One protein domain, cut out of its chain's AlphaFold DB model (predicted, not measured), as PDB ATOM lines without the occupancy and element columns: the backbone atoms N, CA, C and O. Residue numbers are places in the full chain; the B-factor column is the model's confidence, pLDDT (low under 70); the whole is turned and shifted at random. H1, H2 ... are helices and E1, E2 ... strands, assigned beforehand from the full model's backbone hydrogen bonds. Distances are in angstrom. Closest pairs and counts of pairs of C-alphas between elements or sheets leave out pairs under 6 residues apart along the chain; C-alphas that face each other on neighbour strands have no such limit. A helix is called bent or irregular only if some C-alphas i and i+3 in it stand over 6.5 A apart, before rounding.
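Overview. This is residues 147 to 153 and 252 to 394 of the 536 residues of an uncharacterized protein of Folsomia candida (UniProt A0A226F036). A strongly twisted sheet, E5 E2 E6 E1 E7, has helix H5 packed along one face, over E6, E1 and E7, and H4 packs on H5 at a steep angle. Near the sheet's E5 edge two hairpins reach away from it, the strands E3 and E4 and the helices H2 and H3, while the short H1 packs on H3. The printed part has 150 residues with five named helices and eight named strands, in the order E1 H1 E2 E3 E4 H2 H3 E5 H4 E6 H5 E7 E8; the five-stranded sheet is mixed and the class is mixed, helices and strands. The whole is compact, with a radius of gyration of the C-alphas of 15.6 A and spans of 47 by 39 by 29 A.

Along the chain. The sheet holds E5, residues 317 to 319, E2, 267 to 269, E6, 357 to 362 and 16.6 A long, E1, 147 to 150, from C-alpha 147 at (-15.262, 22.311, -74.043), and E7, 379 to 383 and 12.6 A long. E3, residues 272 to 277, measures 14.9 A and E4, 280 to 285, 16.0 A. H1 is residues 257 to 263, H2 286 to 298 with 17.0 A, H3 301 to 316 with 22.5 A, H4 327 to 337 with 16.4 A, and H5 363 to 376 with 20.1 A. H2 is only just irregular, C-alphas 289 and 292 being 6.9 A apart; H3 is irregular, with C-alphas 302 and 305 9.1 A apart, and has a kink of 39 degrees near residue 308. E8, residues 391 to 394, ends at C-alpha 394 (4.698, 10.940, -59.948).

Arrangement. E5 and E2 are parallel, with N 318 and O 267 at 2.8 A; E2 and E6 are parallel, with N 268 and O 358 at 2.8 A. E6 and E1 are antiparallel, with N 148 and O 357 at 2.8 A, as are E1 and E7, with N 149 and O 380 at 2.8 A. E5, H4, E6 and E6, H5, E7 are split strand-helix-strand units, same-way strands with another between them, with right-handed crossovers. H5 is on the sheet at a height of 7.9 A and runs along the strands, at 5 degrees to E1 on the local plane. H4 touches H5 at a steep tilt of 57 degrees, closest at the C-alphas of Thr 333 and Ile 373, 5.7 A. H2 and H3, a helical hairpin, touch at a shallow tilt of 16 degrees, closest at C-alphas 296 and 307, 6.0 A. H1 touches H3, closest at C-alphas 261 and 313, 6.2 A. E3 and E4 form an antiparallel hairpin, with N 275 and O 282 at 2.9 A. E8 pairs with no named strand. Every O i to N i+4 pair is within hydrogen-bond range in H1 and H5, against 6 of 9 in H2, 10 of 12 in H3 and 6 of 7 in H4.

Size, cuts and confidence. The two C-alphas farthest apart are those of Arg 153 and Gly 279, 51.0 A. Residues 154 to 251 are not printed, and C-alphas 153 and 252 are 14.3 A apart across the cut. The link from H4 to E6, 19 residues, is long. Mean pLDDT of the printed part is 90.8; residues 153 and 323 to 325 are under 70.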
ATOM      1  N   THR A 147     -15.060  21.295 -73.008       97.56
ATOM      2  CA  THR A 147     -15.262  22.311 -74.043       97.56
ATOM      3  C   THR A 147     -16.013  23.491 -73.453       97.56
ATOM      4  O   THR A 147     -17.088  23.338 -72.876       97.56
ATOM      5  N   VAL A 148     -15.445  24.683 -73.605       97.12
ATOM      6  CA  VAL A 148     -16.058  25.944 -73.199       97.12
ATOM      7  C   VAL A 148     -16.712  26.574 -74.414       97.12
ATOM      8  O   VAL A 148     -16.077  26.781 -75.449       97.12
ATOM      9  N   THR A 149     -17.992  26.895 -74.282       96.06
ATOM     10  CA  THR A 149     -18.829  27.339 -75.391       96.06
ATOM     11  C   THR A 149     -19.564  28.615 -75.028       96.06
ATOM     12  O   THR A 149     -19.863  28.895 -73.861       96.06
ATOM     13  N   LYS A 150     -19.900  29.417 -76.039       93.44
ATOM     14  CA  LYS A 150     -20.896  30.478 -75.849       93.44
ATOM     15  C   LYS A 150     -22.257  29.845 -75.554       93.44
ATOM     16  O   LYS A 150     -22.572  28.772 -76.073       93.44
ATOM     17  N   TYR A 151     -23.077  30.534 -74.763       87.75
ATOM     18  CA  TYR A 151     -24.514  30.277 -74.790       87.75
ATOM     19  C   TYR A 151     -25.017  30.528 -76.208       87.75
ATOM     20  O   TYR A 151     -24.640  31.533 -76.822       87.75
ATOM     21  N   TRP A 152     -25.884  29.653 -76.712       74.75
ATOM     22  CA  TRP A 152     -26.577  29.938 -77.959       74.75
ATOM     23  C   TRP A 152     -27.338  31.246 -77.818       74.75
ATOM     24  O   TRP A 152     -28.104  31.454 -76.872       74.75
ATOM     25  N   ARG A 153     -27.079  32.155 -78.754       62.47
ATOM     26  CA  ARG A 153     -27.903  33.340 -78.929       62.47
ATOM     27  C   ARG A 153     -28.975  32.969 -79.940       62.47
ATOM     28  O   ARG A 153     -28.649  32.794 -81.107       62.47
ATOM     29  N   SER A 252     -23.310  21.410 -80.171       91.44
ATOM     30  CA  SER A 252     -22.626  20.158 -80.468       91.44
ATOM     31  C   SER A 252     -21.132  20.397 -80.291       91.44
ATOM     32  O   SER A 252     -20.517  21.136 -81.058       91.44
ATOM     33  N   VAL A 253     -20.579  19.814 -79.238       95.69
ATOM     34  CA  VAL A 253     -19.161  19.864 -78.892       95.69
ATOM     35  C   VAL A 253     -18.563  18.475 -79.053       95.69
ATOM     36  O   VAL A 253     -19.303  17.493 -78.966       95.69
ATOM     37  N   PRO A 254     -17.246  18.369 -79.288       96.88
ATOM     38  CA  PRO A 254     -16.598  17.070 -79.382       96.88
ATOM     39  C   PRO A 254     -16.773  16.269 -78.088       96.88
ATOM     40  O   PRO A 254     -16.409  16.727 -77.000       96.88
ATOM     41  N   LEU A 255     -17.311  15.056 -78.223       95.38
ATOM     42  CA  LEU A 255     -17.520  14.118 -77.123       95.38
ATOM     43  C   LEU A 255     -16.379  13.106 -76.991       95.38
ATOM     44  O   LEU A 255     -16.237  12.488 -75.941       95.38
ATOM     45  N   THR A 256     -15.519  12.979 -77.997       96.25
ATOM     46  CA  THR A 256     -14.362  12.076 -77.968       96.25
ATOM     47  C   THR A 256     -13.070  12.815 -78.299       96.25
ATOM     48  O   THR A 256     -13.090  13.880 -78.913       96.25
ATOM     49  N   MET A 257     -11.922  12.239 -77.928       95.31
ATOM     50  CA  MET A 257     -10.614  12.802 -78.286       95.31
ATOM     51  C   MET A 257     -10.442  12.908 -79.809       95.31
ATOM     52  O   MET A 257      -9.947  13.910 -80.311       95.31
ATOM     53  N   ASN A 258     -10.918  11.916 -80.567       96.12
ATOM     54  CA  ASN A 258     -10.852  11.938 -82.029       96.12
ATOM     55  C   ASN A 258     -11.707  13.064 -82.626       96.12
ATOM     56  O   ASN A 258     -11.260  13.760 -83.536       96.12
ATOM     57  N   GLU A 259     -12.919  13.277 -82.107       97.19
ATOM     58  CA  GLU A 259     -13.751  14.420 -82.497       97.19
ATOM     59  C   GLU A 259     -13.095  15.745 -82.121       97.19
ATOM     60  O   GLU A 259     -13.110  16.668 -82.932       97.19
ATOM     61  N   LEU A 260     -12.475  15.837 -80.939       97.38
ATOM     62  CA  LEU A 260     -11.770  17.037 -80.498       97.38
ATOM     63  C   LEU A 260     -10.641  17.379 -81.469       97.38
ATOM     64  O   LEU A 260     -10.607  18.484 -82.006       97.38
ATOM     65  N   LEU A 261      -9.795  16.402 -81.793       96.94
ATOM     66  CA  LEU A 261      -8.716  16.578 -82.759       96.94
ATOM     67  C   LEU A 261      -9.246  16.939 -84.152       96.94
ATOM     68  O   LEU A 261      -8.629  17.722 -84.872       96.94
ATOM     69  N   ASN A 262     -10.396  16.405 -84.565       97.50
ATOM     70  CA  ASN A 262     -10.999  16.697 -85.868       97.50
ATOM     71  C   ASN A 262     -11.789  18.007 -85.924       97.50
ATOM     72  O   ASN A 262     -11.979  18.533 -87.017       97.50
ATOM     73  N   SER A 263     -12.184  18.560 -84.779       97.12
ATOM     74  CA  SER A 263     -12.975  19.791 -84.691       97.12
ATOM     75  C   SER A 263     -12.199  21.056 -85.068       97.12
ATOM     76  O   SER A 263     -12.809  22.063 -85.416       97.12
ATOM     77  N   GLY A 264     -10.862  21.020 -84.998       96.56
ATOM     78  CA  GLY A 264     -10.013  22.193 -85.225       96.56
ATOM     79  C   GLY A 264     -10.083  23.239 -84.108       96.56
ATOM     80  O   GLY A 264      -9.566  24.340 -84.285       96.56
ATOM     81  N   LEU A 265     -10.711  22.917 -82.970       97.12
ATOM     82  CA  LEU A 265     -10.736  23.791 -81.801       97.12
ATOM     83  C   LEU A 265      -9.324  23.958 -81.232       97.12
ATOM     84  O   LEU A 265      -8.553  23.003 -81.156       97.12
ATOM     85  N   SER A 266      -9.001  25.168 -80.776       97.31
ATOM     86  CA  SER A 266      -7.794  25.386 -79.982       97.31
ATOM     87  C   SER A 266      -7.943  24.719 -78.615       97.31
ATOM     88  O   SER A 266      -8.973  24.873 -77.948       97.31
ATOM     89  N   ILE A 267      -6.908  23.989 -78.201       97.69
ATOM     90  CA  ILE A 267      -6.891  23.233 -76.950       97.69
ATOM     91  C   ILE A 267      -5.977  23.964 -75.971       97.69
ATOM     92  O   ILE A 267      -4.759  23.954 -76.105       97.69
ATOM     93  N   LEU A 268      -6.557  24.625 -74.982       97.25
ATOM     94  CA  LEU A 268      -5.831  25.279 -73.905       97.25
ATOM     95  C   LEU A 268      -5.299  24.238 -72.915       97.25
ATOM     96  O   LEU A 268      -6.048  23.371 -72.475       97.25
ATOM     97  N   THR A 269      -4.043  24.365 -72.499       96.50
ATOM     98  CA  THR A 269      -3.490  23.626 -71.356       96.50
ATOM     99  C   THR A 269      -2.746  24.572 -70.422       96.50
ATOM    100  O   THR A 269      -2.133  25.550 -70.871       96.50
ATOM    101  N   THR A 270      -2.805  24.295 -69.122       94.88
ATOM    102  CA  THR A 270      -2.087  25.038 -68.081       94.88
ATOM    103  C   THR A 270      -1.159  24.170 -67.238       94.88
ATOM    104  O   THR A 270      -0.430  24.720 -66.416       94.88
ATOM    105  N   SER A 271      -1.118  22.856 -67.491       92.50
ATOM    106  CA  SER A 271      -0.124  21.937 -66.926       92.50
ATOM    107  C   SER A 271       1.297  22.486 -67.099       92.50
ATOM    108  O   SER A 271       1.731  22.777 -68.218       92.50
ATOM    109  N   THR A 272       2.028  22.662 -65.995       90.62
ATOM    110  CA  THR A 272       3.364  23.275 -66.007       90.62
ATOM    111  C   THR A 272       4.439  22.339 -65.488       90.62
ATOM    112  O   THR A 272       4.326  21.838 -64.372       90.62
ATOM    113  N   ILE A 273       5.557  22.271 -66.205       88.38
ATOM    114  CA  ILE A 273       6.811  21.697 -65.719       88.38
ATOM    115  C   ILE A 273       7.886  22.785 -65.623       88.38
ATOM    116  O   ILE A 273       7.956  23.699 -66.447       88.38
ATOM    117  N   SER A 274       8.732  22.698 -64.595       84.25
ATOM    118  CA  SER A 274       9.930  23.534 -64.486       84.25
ATOM    119  C   SER A 274      11.121  22.779 -65.060       84.25
ATOM    120  O   SER A 274      11.544  21.768 -64.503       84.25
ATOM    121  N   MET A 275      11.668  23.271 -66.166       82.88
ATOM    122  CA  MET A 275      12.828  22.688 -66.834       82.88
ATOM    123  C   MET A 275      14.029  23.614 -66.678       82.88
ATOM    124  O   MET A 275      13.902  24.832 -66.787       82.88
ATOM    125  N   SER A 276      15.216  23.051 -66.448       79.94
ATOM    126  CA  SER A 276      16.452  23.827 -66.538       79.94
ATOM    127  C   SER A 276      16.978  23.754 -67.966       79.94
ATOM    128  O   SER A 276      17.380  22.687 -68.423       79.94
ATOM    129  N   LYS A 277      16.971  24.883 -68.674       80.94
ATOM    130  CA  LYS A 277      17.586  25.023 -69.998       80.94
ATOM    131  C   LYS A 277      18.643  26.114 -69.897       80.94
ATOM    132  O   LYS A 277      18.378  27.178 -69.349       80.94
ATOM    133  N   ASP A 278      19.865  25.807 -70.321       85.44
ATOM    134  CA  ASP A 278      21.009  26.728 -70.242       85.44
ATOM    135  C   ASP A 278      21.298  27.252 -68.816       85.44
ATOM    136  O   ASP A 278      21.777  28.366 -68.616       85.44
ATOM    137  N   GLY A 279      20.978  26.446 -67.794       80.94
ATOM    138  CA  GLY A 279      21.136  26.809 -66.381       80.94
ATOM    139  C   GLY A 279      20.070  27.767 -65.838       80.94
ATOM    140  O   GLY A 279      20.088  28.074 -64.646       80.94
ATOM    141  N   MET A 280      19.115  28.207 -66.663       82.38
ATOM    142  CA  MET A 280      17.963  29.002 -66.241       82.38
ATOM    143  C   MET A 280      16.723  28.120 -66.085       82.38
ATOM    144  O   MET A 280      16.528  27.149 -66.814       82.38
ATOM    145  N   SER A 281      15.887  28.440 -65.096       82.38
ATOM    146  CA  SER A 281      14.610  27.758 -64.880       82.38
ATOM    147  C   SER A 281      13.573  28.323 -65.847       82.38
ATOM    148  O   SER A 281      13.246  29.507 -65.778       82.38
ATOM    149  N   HIS A 282      13.043  27.480 -66.721       86.25
ATOM    150  CA  HIS A 282      11.979  27.803 -67.660       86.25
ATOM    151  C   HIS A 282      10.712  27.045 -67.275       86.25
ATOM    152  O   HIS A 282      10.762  25.857 -66.965       86.25
ATOM    153  N   VAL A 283       9.574  27.738 -67.289       87.88
ATOM    154  CA  VAL A 283       8.260  27.114 -67.107       87.88
ATOM    155  C   VAL A 283       7.724  26.766 -68.487       87.88
ATOM    156  O   VAL A 283       7.541  27.660 -69.313       87.88
ATOM    157  N   ALA A 284       7.479  25.486 -68.728       91.12
ATOM    158  CA  ALA A 284       6.959  24.979 -69.990       91.12
ATOM    159  C   ALA A 284       5.697  24.141 -69.765       91.12
ATOM    160  O   ALA A 284       5.361  23.821 -68.624       91.12
ATOM    161  N   SER A 285       4.992  23.797 -70.845       92.88
ATOM    162  CA  SER A 285       3.834  22.911 -70.747       92.88
ATOM    163  C   SER A 285       4.280  21.469 -70.569       92.88
ATOM    164  O   SER A 285       5.040  20.953 -71.387       92.88
ATOM    165  N   GLU A 286       3.780  20.811 -69.528       92.12
ATOM    166  CA  GLU A 286       4.163  19.429 -69.236       92.12
ATOM    167  C   GLU A 286       3.670  18.457 -70.311       92.12
ATOM    168  O   GLU A 286       4.431  17.611 -70.786       92.12
ATOM    169  N   ILE A 287       2.427  18.620 -70.772       94.25
ATOM    170  CA  ILE A 287       1.884  17.770 -71.834       94.25
ATOM    171  C   ILE A 287       2.604  17.977 -73.179       94.25
ATOM    172  O   ILE A 287       2.862  17.000 -73.879       94.25
ATOM    173  N   ILE A 288       2.974  19.217 -73.529       94.69
ATOM    174  CA  ILE A 288       3.607  19.538 -74.823       94.69
ATOM    175  C   ILE A 288       5.089  19.155 -74.852       94.69
ATOM    176  O   ILE A 288       5.546  18.605 -75.853       94.69
ATOM    177  N   GLU A 289       5.844  19.478 -73.800       92.69
ATOM    178  CA  GLU A 289       7.305  19.305 -73.787       92.69
ATOM    179  C   GLU A 289       7.754  17.967 -73.201       92.69
ATOM    180  O   GLU A 289       8.887  17.560 -73.437       92.69
ATOM    181  N   SER A 290       6.891  17.277 -72.447       90.38
ATOM    182  CA  SER A 290       7.261  16.031 -71.777       90.38
ATOM    183  C   SER A 290       6.422  14.842 -72.232       90.38
ATOM    184  O   SER A 290       6.963  13.910 -72.818       90.38
ATOM    185  N   ILE A 291       5.105  14.869 -72.004       92.00
ATOM    186  CA  ILE A 291       4.255  13.681 -72.197       92.00
ATOM    187  C   ILE A 291       4.132  13.319 -73.680       92.00
ATOM    188  O   ILE A 291       4.385  12.177 -74.052       92.00
ATOM    189  N   ILE A 292       3.757  14.270 -74.542       94.19
ATOM    190  CA  ILE A 292       3.561  13.987 -75.971       94.19
ATOM    191  C   ILE A 292       4.856  13.510 -76.645       94.19
ATOM    192  O   ILE A 292       4.784  12.494 -77.334       94.19
ATOM    193  N   PRO A 293       6.022  14.171 -76.478       92.56
ATOM    194  CA  PRO A 293       7.272  13.688 -77.060       92.56
ATOM    195  C   PRO A 293       7.624  12.270 -76.611       92.56
ATOM    196  O   PRO A 293       7.914  11.438 -77.456       92.56
ATOM    197  N   GLU A 294       7.490  11.956 -75.321       89.19
ATOM    198  CA  GLU A 294       7.755  10.612 -74.796       89.19
ATOM    199  C   GLU A 294       6.815   9.550 -75.393       89.19
ATOM    200  O   GLU A 294       7.246   8.461 -75.780       89.19
ATOM    201  N   TYR A 295       5.530   9.880 -75.539       90.00
ATOM    202  CA  TYR A 295       4.585   9.022 -76.252       90.00
ATOM    203  C   TYR A 295       4.967   8.859 -77.727       90.00
ATOM    204  O   TYR A 295       4.910   7.757 -78.252       90.00
ATOM    205  N   MET A 296       5.370   9.930 -78.409       92.62
ATOM    206  CA  MET A 296       5.767   9.868 -79.817       92.62
ATOM    207  C   MET A 296       7.049   9.050 -80.027       92.62
ATOM    208  O   MET A 296       7.104   8.278 -80.979       92.62
ATOM    209  N   ASP A 297       8.033   9.185 -79.137       91.31
ATOM    210  CA  ASP A 297       9.311   8.469 -79.196       91.31
ATOM    211  C   ASP A 297       9.140   6.969 -78.898       91.31
ATOM    212  O   ASP A 297       9.850   6.140 -79.461       91.31
ATOM    213  N   SER A 298       8.183   6.606 -78.035       89.75
ATOM    214  CA  SER A 298       7.912   5.207 -77.664       89.75
ATOM    215  C   SER A 298       7.040   4.437 -78.657       89.75
ATOM    216  O   SER A 298       6.986   3.211 -78.583       89.75
ATOM    217  N   LEU A 299       6.343   5.120 -79.570       89.31
ATOM    218  CA  LEU A 299       5.389   4.468 -80.472       89.31
ATOM    219  C   LEU A 299       6.031   3.708 -81.643       89.31
ATOM    220  O   LEU A 299       5.299   2.958 -82.286       89.31
ATOM    221  N   GLU A 300       7.340   3.873 -81.895       77.88
ATOM    222  CA  GLU A 300       8.066   3.375 -83.086       77.88
ATOM    223  C   GLU A 300       7.236   3.547 -84.398       77.88
ATOM    224  O   GLU A 300       6.214   4.237 -84.428       77.88
ATOM    225  N   ASP A 301       7.653   3.004 -85.545       79.25
ATOM    226  CA  ASP A 301       6.871   3.135 -86.799       79.25
ATOM    227  C   ASP A 301       5.545   2.324 -86.782       79.25
ATOM    228  O   ASP A 301       4.761   2.360 -87.737       79.25
ATOM    229  N   ASP A 302       5.257   1.616 -85.686       82.12
ATOM    230  CA  ASP A 302       4.225   0.581 -85.598       82.12
ATOM    231  C   ASP A 302       2.790   1.125 -85.471       82.12
ATOM    232  O   ASP A 302       1.827   0.402 -85.746       82.12
ATOM    233  N   ASN A 303       2.597   2.399 -85.097       91.94
ATOM    234  CA  ASN A 303       1.256   2.985 -84.964       91.94
ATOM    235  C   ASN A 303       1.128   4.404 -85.538       91.94
ATOM    236  O   ASN A 303       0.915   5.394 -84.826       91.94
ATOM    237  N   ALA A 304       1.172   4.488 -86.870       93.25
ATOM    238  CA  ALA A 304       1.035   5.737 -87.620       93.25
ATOM    239  C   ALA A 304      -0.224   6.553 -87.256       93.25
ATOM    240  O   ALA A 304      -0.184   7.783 -87.286       93.25
ATOM    241  N   GLN A 305      -1.338   5.906 -86.887       93.94
ATOM    242  CA  GLN A 305      -2.578   6.606 -86.529       93.94
ATOM    243  C   GLN A 305      -2.456   7.341 -85.186       93.94
ATOM    244  O   GLN A 305      -2.860   8.505 -85.083       93.94
ATOM    245  N   VAL A 306      -1.901   6.688 -84.158       92.94
ATOM    246  CA  VAL A 306      -1.699   7.322 -82.845       92.94
ATOM    247  C   VAL A 306      -0.649   8.419 -82.960       92.94
ATOM    248  O   VAL A 306      -0.882   9.522 -82.471       92.94
ATOM    249  N   PHE A 307       0.437   8.180 -83.697       94.19
ATOM    250  CA  PHE A 307       1.454   9.195 -83.963       94.19
ATOM    251  C   PHE A 307       0.868  10.442 -84.645       94.19
ATOM    252  O   PHE A 307       1.096  11.567 -84.196       94.19
ATOM    253  N   GLN A 308       0.046  10.268 -85.690       95.06
ATOM    254  CA  GLN A 308      -0.648  11.387 -86.340       95.06
ATOM    255  C   GLN A 308      -1.607  12.110 -85.390       95.06
ATOM    256  O   GLN A 308      -1.679  13.339 -85.417       95.06
ATOM    257  N   SER A 309      -2.309  11.371 -84.528       95.56
ATOM    258  CA  SER A 309      -3.211  11.952 -83.528       95.56
ATOM    259  C   SER A 309      -2.445  12.785 -82.494       95.56
ATOM    260  O   SER A 309      -2.865  13.897 -82.184       95.56
ATOM    261  N   MET A 310      -1.287  12.307 -82.025       95.62
ATOM    262  CA  MET A 310      -0.411  13.032 -81.093       95.62
ATOM    263  C   MET A 310       0.218  14.267 -81.731       95.62
ATOM    264  O   MET A 310       0.246  15.336 -81.122       95.62
ATOM    265  N   LYS A 311       0.655  14.158 -82.989       96.06
ATOM    266  CA  LYS A 311       1.148  15.301 -83.759       96.06
ATOM    267  C   LYS A 311       0.069  16.380 -83.899       96.06
ATOM    268  O   LYS A 311       0.325  17.542 -83.596       96.06
ATOM    269  N   LYS A 312      -1.148  15.985 -84.284       97.00
ATOM    270  CA  LYS A 312      -2.291  16.896 -84.423       97.00
ATOM    271  C   LYS A 312      -2.685  17.532 -83.089       97.00
ATOM    272  O   LYS A 312      -2.960  18.726 -83.046       97.00
ATOM    273  N   LEU A 313      -2.665  16.754 -82.005       97.12
ATOM    274  CA  LEU A 313      -2.890  17.260 -80.652       97.12
ATOM    275  C   LEU A 313      -1.869  18.343 -80.298       97.12
ATOM    276  O   LEU A 313      -2.252  19.425 -79.868       97.12
ATOM    277  N   ARG A 314      -0.577  18.070 -80.516       96.62
ATOM    278  CA  ARG A 314       0.514  19.014 -80.242       96.62
ATOM    279  C   ARG A 314       0.359  20.323 -81.013       96.62
ATOM    280  O   ARG A 314       0.614  21.379 -80.452       96.62
ATOM    281  N   GLU A 315      -0.064  20.255 -82.274       96.44
ATOM    282  CA  GLU A 315      -0.290  21.430 -83.127       96.44
ATOM    283  C   GLU A 315      -1.496  22.277 -82.677       96.44
ATOM    284  O   GLU A 315      -1.501  23.489 -82.878       96.44
ATOM    285  N   GLN A 316      -2.512  21.658 -82.064       97.00
ATOM    286  CA  GLN A 316      -3.706  22.344 -81.550       97.00
ATOM    287  C   GLN A 316      -3.560  22.836 -80.106       97.00
ATOM    288  O   GLN A 316      -4.357  23.670 -79.659       97.00
ATOM    289  N   LEU A 317      -2.575  22.312 -79.372       97.00
ATOM    290  CA  LEU A 317      -2.319  22.670 -77.987       97.00
ATOM    291  C   LEU A 317      -1.712  24.065 -77.866       97.00
ATOM    292  O   LEU A 317      -0.747  24.431 -78.534       97.00
ATOM    293  N   VAL A 318      -2.268  24.830 -76.939       96.00
ATOM    294  CA  VAL A 318      -1.870  26.193 -76.631       96.00
ATOM    295  C   VAL A 318      -1.597  26.289 -75.138       96.00
ATOM    296  O   VAL A 318      -2.482  26.070 -74.311       96.00
ATOM    297  N   PHE A 319      -0.361  26.638 -74.791       95.12
ATOM    298  CA  PHE A 319       0.062  26.754 -73.402       95.12
ATOM    299  C   PHE A 319      -0.187  28.156 -72.843       95.12
ATOM    300  O   PHE A 319       0.413  29.136 -73.297       95.12
ATOM    301  N   ALA A 320      -1.024  28.246 -71.810       93.62
ATOM    302  CA  ALA A 320      -1.138  29.445 -70.991       93.62
ATOM    303  C   ALA A 320      -0.478  29.202 -69.635       93.62
ATOM    304  O   ALA A 320      -0.941  28.385 -68.841       93.62
ATOM    305  N   THR A 321       0.595  29.943 -69.351       86.88
ATOM    306  CA  THR A 321       1.241  29.867 -68.043       86.88
ATOM    307  C   THR A 321       0.298  30.373 -66.954       86.88
ATOM    308  O   THR A 321       0.024  31.569 -66.805       86.88
ATOM    309  N   SER A 322      -0.166  29.447 -66.123       70.44
ATOM    310  CA  SER A 322      -0.759  29.775 -64.830       70.44
ATOM    311  C   SER A 322       0.291  30.371 -63.874       70.44
ATOM    312  O   SER A 322      -0.066  30.968 -62.862       70.44
ATOM    313  N   GLY A 323       1.584  30.306 -64.227       67.19
ATOM    314  CA  GLY A 323       2.703  30.583 -63.335       67.19
ATOM    315  C   GLY A 323       2.768  29.558 -62.200       67.19
ATOM    316  O   GLY A 323       1.859  28.769 -61.988       67.19
ATOM    317  N   SER A 324       3.812  29.613 -61.373       60.59
ATOM    318  CA  SER A 324       3.853  28.828 -60.124       60.59
ATOM    319  C   SER A 324       2.833  29.296 -59.073       60.59
ATOM    320  O   SER A 324       2.794  28.791 -57.953       60.59
ATOM    321  N   SER A 325       2.024  30.307 -59.398       61.38
ATOM    322  CA  SER A 325       1.061  30.922 -58.504       61.38
ATOM    323  C   SER A 325      -0.275  31.015 -59.221       61.38
ATOM    324  O   SER A 325      -0.384  31.769 -60.181       61.38
ATOM    325  N   TYR A 326      -1.299  30.354 -58.676       72.62
ATOM    326  CA  TYR A 326      -2.714  30.398 -59.090       72.62
ATOM    327  C   TYR A 326      -3.308  31.810 -59.325       72.62
ATOM    328  O   TYR A 326      -4.449  31.941 -59.748       72.62
ATOM    329  N   LYS A 327      -2.548  32.888 -59.118       75.56
ATOM    330  CA  LYS A 327      -2.906  34.272 -59.449       75.56
ATOM    331  C   LYS A 327      -3.306  34.470 -60.913       75.56
ATOM    332  O   LYS A 327      -4.226  35.239 -61.173       75.56
ATOM    333  N   ASN A 328      -2.651  33.795 -61.865       83.88
ATOM    334  CA  ASN A 328      -3.026  33.925 -63.282       83.88
ATOM    335  C   ASN A 328      -4.278  33.109 -63.629       83.88
ATOM    336  O   ASN A 328      -4.908  33.342 -64.654       83.88
ATOM    337  N   PHE A 329      -4.678  32.175 -62.769       87.69
ATOM    338  CA  PHE A 329      -5.862  31.354 -62.988       87.69
ATOM    339  C   PHE A 329      -7.129  32.210 -63.095       87.69
ATOM    340  O   PHE A 329      -7.922  32.064 -64.026       87.69
ATOM    341  N   GLY A 330      -7.280  33.178 -62.186       88.19
ATOM    342  CA  GLY A 330      -8.416  34.101 -62.184       88.19
ATOM    343  C   GLY A 330      -8.472  34.986 -63.434       88.19
ATOM    344  O   GLY A 330      -9.556  35.261 -63.943       88.19
ATOM    345  N   SER A 331      -7.325  35.418 -63.968       89.38
ATOM    346  CA  SER A 331      -7.295  36.235 -65.190       89.38
ATOM    347  C   SER A 331      -7.572  35.411 -66.447       89.38
ATOM    348  O   SER A 331      -8.327  35.865 -67.304       89.38
ATOM    349  N   ILE A 332      -7.041  34.186 -66.544       92.81
ATOM    350  CA  ILE A 332      -7.328  33.276 -67.664       92.81
ATOM    351  C   ILE A 332      -8.825  32.941 -67.696       92.81
ATOM    352  O   ILE A 332      -9.475  33.118 -68.725       92.81
ATOM    353  N   THR A 333      -9.389  32.517 -66.565       93.19
ATOM    354  CA  THR A 333     -10.816  32.164 -66.449       93.19
ATOM    355  C   THR A 333     -11.736  33.353 -66.729       93.19
ATOM    356  O   THR A 333     -12.700  33.202 -67.483       93.19
ATOM    357  N   SER A 334     -11.421  34.548 -66.209       92.56
ATOM    358  CA  SER A 334     -12.170  35.775 -66.520       92.56
ATOM    359  C   SER A 334     -12.125  36.095 -68.011       92.56
ATOM    360  O   SER A 334     -13.174  36.309 -68.612       92.56
ATOM    361  N   ASN A 335     -10.942  36.061 -68.634       94.69
ATOM    362  CA  ASN A 335     -10.801  36.370 -70.054       94.69
ATOM    363  C   ASN A 335     -11.568  35.377 -70.936       94.69
ATOM    364  O   ASN A 335     -12.285  35.803 -71.837       94.69
ATOM    365  N   ILE A 336     -11.492  34.071 -70.652       95.31
ATOM    366  CA  ILE A 336     -12.276  33.046 -71.362       95.31
ATOM    367  C   ILE A 336     -13.776  33.337 -71.237       95.31
ATOM    368  O   ILE A 336     -14.510  33.350 -72.234       95.31
ATOM    369  N   SER A 337     -14.232  33.597 -70.009       94.50
ATOM    370  CA  SER A 337     -15.634  33.886 -69.710       94.50
ATOM    371  C   SER A 337     -16.132  35.113 -70.484       94.50
ATOM    372  O   SER A 337     -17.194  35.068 -71.106       94.50
ATOM    373  N   ASP A 338     -15.303  36.156 -70.549       94.38
ATOM    374  CA  ASP A 338     -15.580  37.430 -71.216       94.38
ATOM    375  C   ASP A 338     -15.353  37.431 -72.737       94.38
ATOM    376  O   ASP A 338     -15.536  38.467 -73.374       94.38
ATOM    377  N   SER A 339     -14.977  36.296 -73.342       95.44
ATOM    378  CA  SER A 339     -14.595  36.242 -74.768       95.44
ATOM    379  C   SER A 339     -13.413  37.153 -75.113       95.44
ATOM    380  O   SER A 339     -13.324  37.667 -76.227       95.44
ATOM    381  N   LEU A 340     -12.512  37.369 -74.157       95.69
ATOM    382  CA  LEU A 340     -11.296  38.154 -74.320       95.69
ATOM    383  C   LEU A 340     -10.105  37.252 -74.631       95.69
ATOM    384  O   LEU A 340     -10.037  36.085 -74.240       95.69
ATOM    385  N   GLN A 341      -9.121  37.827 -75.311       95.94
ATOM    386  CA  GLN A 341      -7.891  37.122 -75.632       95.94
ATOM    387  C   GLN A 341      -7.131  36.717 -74.358       95.94
ATOM    388  O   GLN A 341      -6.961  37.516 -73.433       95.94
ATOM    389  N   VAL A 342      -6.644  35.477 -74.319       94.12
ATOM    390  CA  VAL A 342      -5.769  34.982 -73.246       94.12
ATOM    391  C   VAL A 342      -4.318  35.167 -73.676       94.12
ATOM    392  O   VAL A 342      -3.912  34.719 -74.750       94.12
ATOM    393  N   THR A 343      -3.535  35.854 -72.846       90.38
ATOM    394  CA  THR A 343      -2.098  36.047 -73.073       90.38
ATOM    395  C   THR A 343      -1.357  34.742 -72.810       90.38
ATOM    396  O   THR A 343      -1.488  34.167 -71.731       90.38
ATOM    397  N   LEU A 344      -0.567  34.293 -73.782       87.81
ATOM    398  CA  LEU A 344       0.221  33.065 -73.680       87.81
ATOM    399  C   LEU A 344       1.597  33.332 -73.058       87.81
ATOM    400  O   LEU A 344       2.026  34.485 -72.953       87.81
ATOM    401  N   THR A 345       2.288  32.265 -72.652       78.88
ATOM    402  CA  THR A 345       3.571  32.310 -71.922       78.88
ATOM    403  C   THR A 345       4.637  33.156 -72.618       78.88
ATOM    404  O   THR A 345       5.348  33.907 -71.958       78.88
ATOM    405  N   ASP A 346       4.689  33.129 -73.950       73.94
ATOM    406  CA  ASP A 346       5.677  33.888 -74.728       73.94
ATOM    407  C   ASP A 346       5.330  35.376 -74.894       73.94
ATOM    408  O   ASP A 346       6.036  36.102 -75.597       73.94
ATOM    409  N   HIS A 347       4.219  35.840 -74.310       71.56
ATOM    410  CA  HIS A 347       3.647  37.194 -74.398       71.56
ATOM    411  C   HIS A 347       3.346  37.719 -75.819       71.56
ATOM    412  O   HIS A 347       2.688  38.749 -75.967       71.56
ATOM    413  N   LYS A 348       3.795  37.022 -76.867       76.56
ATOM    414  CA  LYS A 348       3.625  37.383 -78.279       76.56
ATOM    415  C   LYS A 348       2.364  36.788 -78.886       76.56
ATOM    416  O   LYS A 348       1.731  37.427 -79.720       76.56
ATOM    417  N   ALA A 349       2.006  35.581 -78.466       85.81
ATOM    418  CA  ALA A 349       0.836  34.886 -78.965       85.81
ATOM    419  C   ALA A 349      -0.354  35.097 -78.018       85.81
ATOM    420  O   ALA A 349      -0.204  35.205 -76.796       85.81
ATOM    421  N   ARG A 350      -1.544  35.203 -78.606       91.81
ATOM    422  CA  ARG A 350      -2.804  35.394 -77.894       91.81
ATOM    423  C   ARG A 350      -3.800  34.369 -78.398       91.81
ATOM    424  O   ARG A 350      -3.968  34.234 -79.606       91.81
ATOM    425  N   LEU A 351      -4.448  33.670 -77.476       95.12
ATOM    426  CA  LEU A 351      -5.529  32.756 -77.810       95.12
ATOM    427  C   LEU A 351      -6.828  33.552 -77.904       95.12
ATOM    428  O   LEU A 351      -7.222  34.196 -76.929       95.12
ATOM    429  N   ASP A 352      -7.482  33.510 -79.062       95.81
ATOM    430  CA  ASP A 352      -8.831  34.042 -79.191       95.81
ATOM    431  C   ASP A 352      -9.822  33.089 -78.521       95.81
ATOM    432  O   ASP A 352      -9.966  31.936 -78.915       95.81
ATOM    433  N   THR A 353     -10.494  33.576 -77.481       96.44
ATOM    434  CA  THR A 353     -11.532  32.817 -76.779       96.44
ATOM    435  C   THR A 353     -12.923  33.188 -77.268       96.44
ATOM    436  O   THR A 353     -13.910  32.734 -76.695       96.44
ATOM    437  N   SER A 354     -13.045  34.038 -78.294       95.19
ATOM    438  CA  SER A 354     -14.338  34.400 -78.856       95.19
ATOM    439  C   SER A 354     -15.082  33.158 -79.354       95.19
ATOM    440  O   SER A 354     -16.270  33.021 -79.081       95.19
ATOM    441  N   GLU A 355     -14.406  32.195 -79.961       94.81
ATOM    442  CA  GLU A 355     -15.013  30.935 -80.386       94.81
ATOM    443  C   GLU A 355     -15.086  29.893 -79.256       94.81
ATOM    444  O   GLU A 355     -14.793  30.167 -78.086       94.81
ATOM    445  N   ASN A 356     -15.568  28.695 -79.589       96.00
ATOM    446  CA  ASN A 356     -15.484  27.558 -78.681       96.00
ATOM    447  C   ASN A 356     -14.010  27.175 -78.502       96.00
ATOM    448  O   ASN A 356     -13.237  27.184 -79.458       96.00
ATOM    449  N   ILE A 357     -13.627  26.814 -77.283       97.56
ATOM    450  CA  ILE A 357     -12.279  26.328 -76.977       97.56
ATOM    451  C   ILE A 357     -12.388  25.035 -76.181       97.56
ATOM    452  O   ILE A 357     -13.366  24.827 -75.462       97.56
ATOM    453  N   ALA A 358     -11.387  24.172 -76.281       97.88
ATOM    454  CA  ALA A 358     -11.242  23.054 -75.361       97.88
ATOM    455  C   ALA A 358     -10.175  23.377 -74.318       97.88
ATOM    456  O   ALA A 358      -9.243  24.126 -74.595       97.88
ATOM    457  N   ILE A 359     -10.314  22.823 -73.122       97.81
ATOM    458  CA  ILE A 359      -9.304  22.866 -72.066       97.81
ATOM    459  C   ILE A 359      -8.902  21.422 -71.794       97.81
ATOM    460  O   ILE A 359      -9.785  20.614 -71.521       97.81
ATOM    461  N   LEU A 360      -7.611  21.106 -71.897       97.62
ATOM    462  CA  LEU A 360      -7.012  19.801 -71.613       97.62
ATOM    463  C   LEU A 360      -5.991  19.963 -70.485       97.62
ATOM    464  O   LEU A 360      -4.946  20.595 -70.667       97.62
ATOM    465  N   ASP A 361      -6.292  19.390 -69.326       96.44
ATOM    466  CA  ASP A 361      -5.440  19.504 -68.144       96.44
ATOM    467  C   ASP A 361      -5.605  18.310 -67.198       96.44
ATOM    468  O   ASP A 361      -6.419  17.412 -67.455       96.44
ATOM    469  N   TYR A 362      -4.846  18.302 -66.099       95.31
ATOM    470  CA  TYR A 362      -5.080  17.372 -64.997       95.31
ATOM    471  C   TYR A 362      -6.514  17.484 -64.505       95.31
ATOM    472  O   TYR A 362      -7.070  18.575 -64.433       95.31
ATOM    473  N   THR A 363      -7.107  16.364 -64.099       94.38
ATOM    474  CA  THR A 363      -8.500  16.327 -63.637       94.38
ATOM    475  C   THR A 363      -8.781  17.363 -62.542       94.38
ATOM    476  O   THR A 363      -9.792  18.055 -62.617       94.38
ATOM    477  N   VAL A 364      -7.880  17.514 -61.565       91.88
ATOM    478  CA  VAL A 364      -8.030  18.475 -60.456       91.88
ATOM    479  C   VAL A 364      -8.008  19.922 -60.965       91.88
ATOM    480  O   VAL A 364      -8.923  20.696 -60.686       91.88
ATOM    481  N   ASP A 365      -7.010  20.283 -61.772       92.25
ATOM    482  CA  ASP A 365      -6.876  21.642 -62.308       92.25
ATOM    483  C   ASP A 365      -7.972  21.982 -63.326       92.25
ATOM    484  O   ASP A 365      -8.482  23.105 -63.346       92.25
ATOM    485  N   LEU A 366      -8.395  21.002 -64.127       94.81
ATOM    486  CA  LEU A 366      -9.524  21.137 -65.034       94.81
ATOM    487  C   LEU A 366     -10.808  21.427 -64.257       94.81
ATOM    488  O   LEU A 366     -11.504  22.376 -64.601       94.81
ATOM    489  N   GLU A 367     -11.131  20.670 -63.205       93.88
ATOM    490  CA  GLU A 367     -12.347  20.923 -62.421       93.88
ATOM    491  C   GLU A 367     -12.325  22.308 -61.771       93.88
ATOM    492  O   GLU A 367     -13.327  23.023 -61.833       93.88
ATOM    493  N   HIS A 368     -11.176  22.756 -61.258       91.44
ATOM    494  CA  HIS A 368     -11.017  24.137 -60.802       91.44
ATOM    495  C   HIS A 368     -11.331  25.156 -61.917       91.44
ATOM    496  O   HIS A 368     -11.960  26.190 -61.667       91.44
ATOM    497  N   PHE A 369     -10.929  24.865 -63.161       92.62
ATOM    498  CA  PHE A 369     -11.136  25.747 -64.315       92.62
ATOM    499  C   PHE A 369     -12.614  25.824 -64.664       92.62
ATOM    500  O   PHE A 369     -13.164  26.910 -64.858       92.62
ATOM    501  N   ILE A 370     -13.261  24.662 -64.708       95.19
ATOM    502  CA  ILE A 370     -14.680  24.534 -65.001       95.19
ATOM    503  C   ILE A 370     -15.497  25.273 -63.942       95.19
ATOM    504  O   ILE A 370     -16.309  26.122 -64.302       95.19
ATOM    505  N   GLN A 371     -15.238  25.024 -62.654       92.44
ATOM    506  CA  GLN A 371     -15.944  25.689 -61.557       92.44
ATOM    507  C   GLN A 371     -15.811  27.215 -61.636       92.44
ATOM    508  O   GLN A 371     -16.802  27.930 -61.488       92.44
ATOM    509  N   ALA A 372     -14.610  27.733 -61.913       91.69
ATOM    510  CA  ALA A 372     -14.383  29.171 -62.037       91.69
ATOM    511  C   ALA A 372     -15.128  29.793 -63.233       91.69
ATOM    512  O   ALA A 372     -15.699  30.879 -63.109       91.69
ATOM    513  N   ILE A 373     -15.155  29.115 -64.386       93.94
ATOM    514  CA  ILE A 373     -15.878  29.583 -65.580       93.94
ATOM    515  C   ILE A 373     -17.396  29.523 -65.359       93.94
ATOM    516  O   ILE A 373     -18.101  30.481 -65.689       93.94
ATOM    517  N   GLU A 374     -17.902  28.436 -64.771       92.94
ATOM    518  CA  GLU A 374     -19.320  28.264 -64.437       92.94
ATOM    519  C   GLU A 374     -19.791  29.291 -63.403       92.94
ATOM    520  O   GLU A 374     -20.874  29.856 -63.559       92.94
ATOM    521  N   LEU A 375     -18.961  29.599 -62.399       89.81
ATOM    522  CA  LEU A 375     -19.245  30.620 -61.389       89.81
ATOM    523  C   LEU A 375     -19.446  32.009 -62.010       89.81
ATOM    524  O   LEU A 375     -20.283  32.781 -61.549       89.81
ATOM    525  N   LEU A 376     -18.690  32.330 -63.063       90.38
ATOM    526  CA  LEU A 376     -18.847  33.586 -63.798       90.38
ATOM    527  C   LEU A 376     -20.115  33.610 -64.667       90.38
ATOM    528  O   LEU A 376     -20.577  34.689 -65.027       90.38
ATOM    529  N   GLY A 377     -20.664  32.446 -65.031       90.69
ATOM    530  CA  GLY A 377     -21.978  32.305 -65.660       90.69
ATOM    531  C   GLY A 377     -22.120  32.855 -67.087       90.69
ATOM    532  O   GLY A 377     -23.232  32.865 -67.611       90.69
ATOM    533  N   LYS A 378     -21.037  33.301 -67.742       92.50
ATOM    534  CA  LYS A 378     -21.074  33.879 -69.110       92.50
ATOM    535  C   LYS A 378     -20.831  32.859 -70.223       92.50
ATOM    536  O   LYS A 378     -21.126  33.133 -71.388       92.50
ATOM    537  N   ARG A 379     -20.339  31.673 -69.870       94.19
ATOM    538  CA  ARG A 379     -20.110  30.545 -70.778       94.19
ATOM    539  C   ARG A 379     -20.782  29.288 -70.256       94.19
ATOM    540  O   ARG A 379     -21.065  29.185 -69.065       94.19
ATOM    541  N   VAL A 380     -21.014  28.349 -71.164       94.31
ATOM    542  CA  VAL A 380     -21.381  26.974 -70.825       94.31
ATOM    543  C   VAL A 380     -20.124  26.136 -70.916       94.31
ATOM    544  O   VAL A 380     -19.346  26.284 -71.860       94.31
ATOM    545  N   VAL A 381     -19.926  25.260 -69.941       96.12
ATOM    546  CA  VAL A 381     -18.841  24.291 -69.977       96.12
ATOM    547  C   VAL A 381     -19.444  22.907 -70.113       96.12
ATOM    548  O   VAL A 381     -20.266  22.491 -69.300       96.12
ATOM    549  N   VAL A 382     -19.051  22.199 -71.163       96.06
ATOM    550  CA  VAL A 382     -19.446  20.812 -71.379       96.06
ATOM    551  C   VAL A 382     -18.299  19.930 -70.907       96.06
ATOM    552  O   VAL A 382     -17.234  19.887 -71.526       96.06
ATOM    553  N   ARG A 383     -18.518  19.259 -69.772       96.50
ATOM    554  CA  ARG A 383     -17.593  18.264 -69.222       96.50
ATOM    555  C   ARG A 383     -17.542  17.066 -70.155       96.50
ATOM    556  O   ARG A 383     -18.587  16.523 -70.513       96.50
ATOM    557  N   ASN A 384     -16.338  16.652 -70.523       92.50
ATOM    558  CA  ASN A 384     -16.149  15.429 -71.272       92.50
ATOM    559  C   ASN A 384     -15.712  14.296 -70.333       92.50
ATOM    560  O   ASN A 384     -14.856  14.481 -69.469       92.50
ATOM    561  N   HIS A 385     -16.317  13.122 -70.497       89.44
ATOM    562  CA  HIS A 385     -16.008  11.921 -69.717       89.44
ATOM    563  C   HIS A 385     -15.172  10.894 -70.494       89.44
ATOM    564  O   HIS A 385     -14.896   9.814 -69.975       89.44
ATOM    565  N   ALA A 386     -14.765  11.213 -71.724       91.75
ATOM    566  CA  ALA A 386     -13.865  10.393 -72.512       91.75
ATOM    567  C   ALA A 386     -12.522  10.272 -71.794       91.75
ATOM    568  O   ALA A 386     -11.901  11.260 -71.397       91.75
ATOM    569  N   THR A 387     -12.081   9.031 -71.633       87.62
ATOM    570  CA  THR A 387     -10.785   8.712 -71.052       87.62
ATOM    571  C   THR A 387      -9.701   9.088 -72.052       87.62
ATOM    572  O   THR A 387      -9.738   8.663 -73.208       87.62
ATOM    573  N   ILE A 388      -8.742   9.899 -71.617       92.56
ATOM    574  CA  ILE A 388      -7.585  10.268 -72.426       92.56
ATOM    575  C   ILE A 388      -6.430   9.366 -71.995       92.56
ATOM    576  O   ILE A 388      -6.236   9.190 -70.793       92.56
ATOM    577  N   PRO A 389      -5.643   8.798 -72.923       89.62
ATOM    578  CA  PRO A 389      -4.555   7.886 -72.577       89.62
ATOM    579  C   PRO A 389      -3.322   8.609 -72.005       89.62
ATOM    580  O   PRO A 389      -2.213   8.113 -72.141       89.62
ATOM    581  N   PHE A 390      -3.481   9.780 -71.382       91.31
ATOM    582  CA  PHE A 390      -2.388  10.447 -70.682       91.31
ATOM    583  C   PHE A 390      -2.548  10.217 -69.190       91.31
ATOM    584  O   PHE A 390      -3.477  10.723 -68.558       91.31
ATOM    585  N   LEU A 391      -1.605   9.454 -68.652       90.69
ATOM    586  CA  LEU A 391      -1.447   9.224 -67.232       90.69
ATOM    587  C   LEU A 391      -0.072   9.739 -66.836       90.69
ATOM    588  O   LEU A 391       0.943   9.233 -67.315       90.69
ATOM    589  N   LEU A 392      -0.045  10.728 -65.953       89.56
ATOM    590  CA  LEU A 392       1.188  11.155 -65.323       89.56
ATOM    591  C   LEU A 392       1.357  10.400 -64.004       89.56
ATOM    592  O   LEU A 392       0.498  10.454 -63.123       89.56
ATOM    593  N   ILE A 393       2.488   9.708 -63.874       89.69
ATOM    594  CA  ILE A 393       2.868   8.993 -62.657       89.69
ATOM    595  C   ILE A 393       3.996   9.766 -61.987       89.69
ATOM    596  O   ILE A 393       5.082   9.933 -62.544       89.69
ATOM    597  N   ILE A 394       3.738  10.212 -60.766       88.06
ATOM    598  CA  ILE A 394       4.698  10.940 -59.948       88.06
ATOM    599  C   ILE A 394       5.124  10.036 -58.788       88.06
ATOM    600  O   ILE A 394       4.423   9.955 -57.774       88.06
TER     601      ILE A 394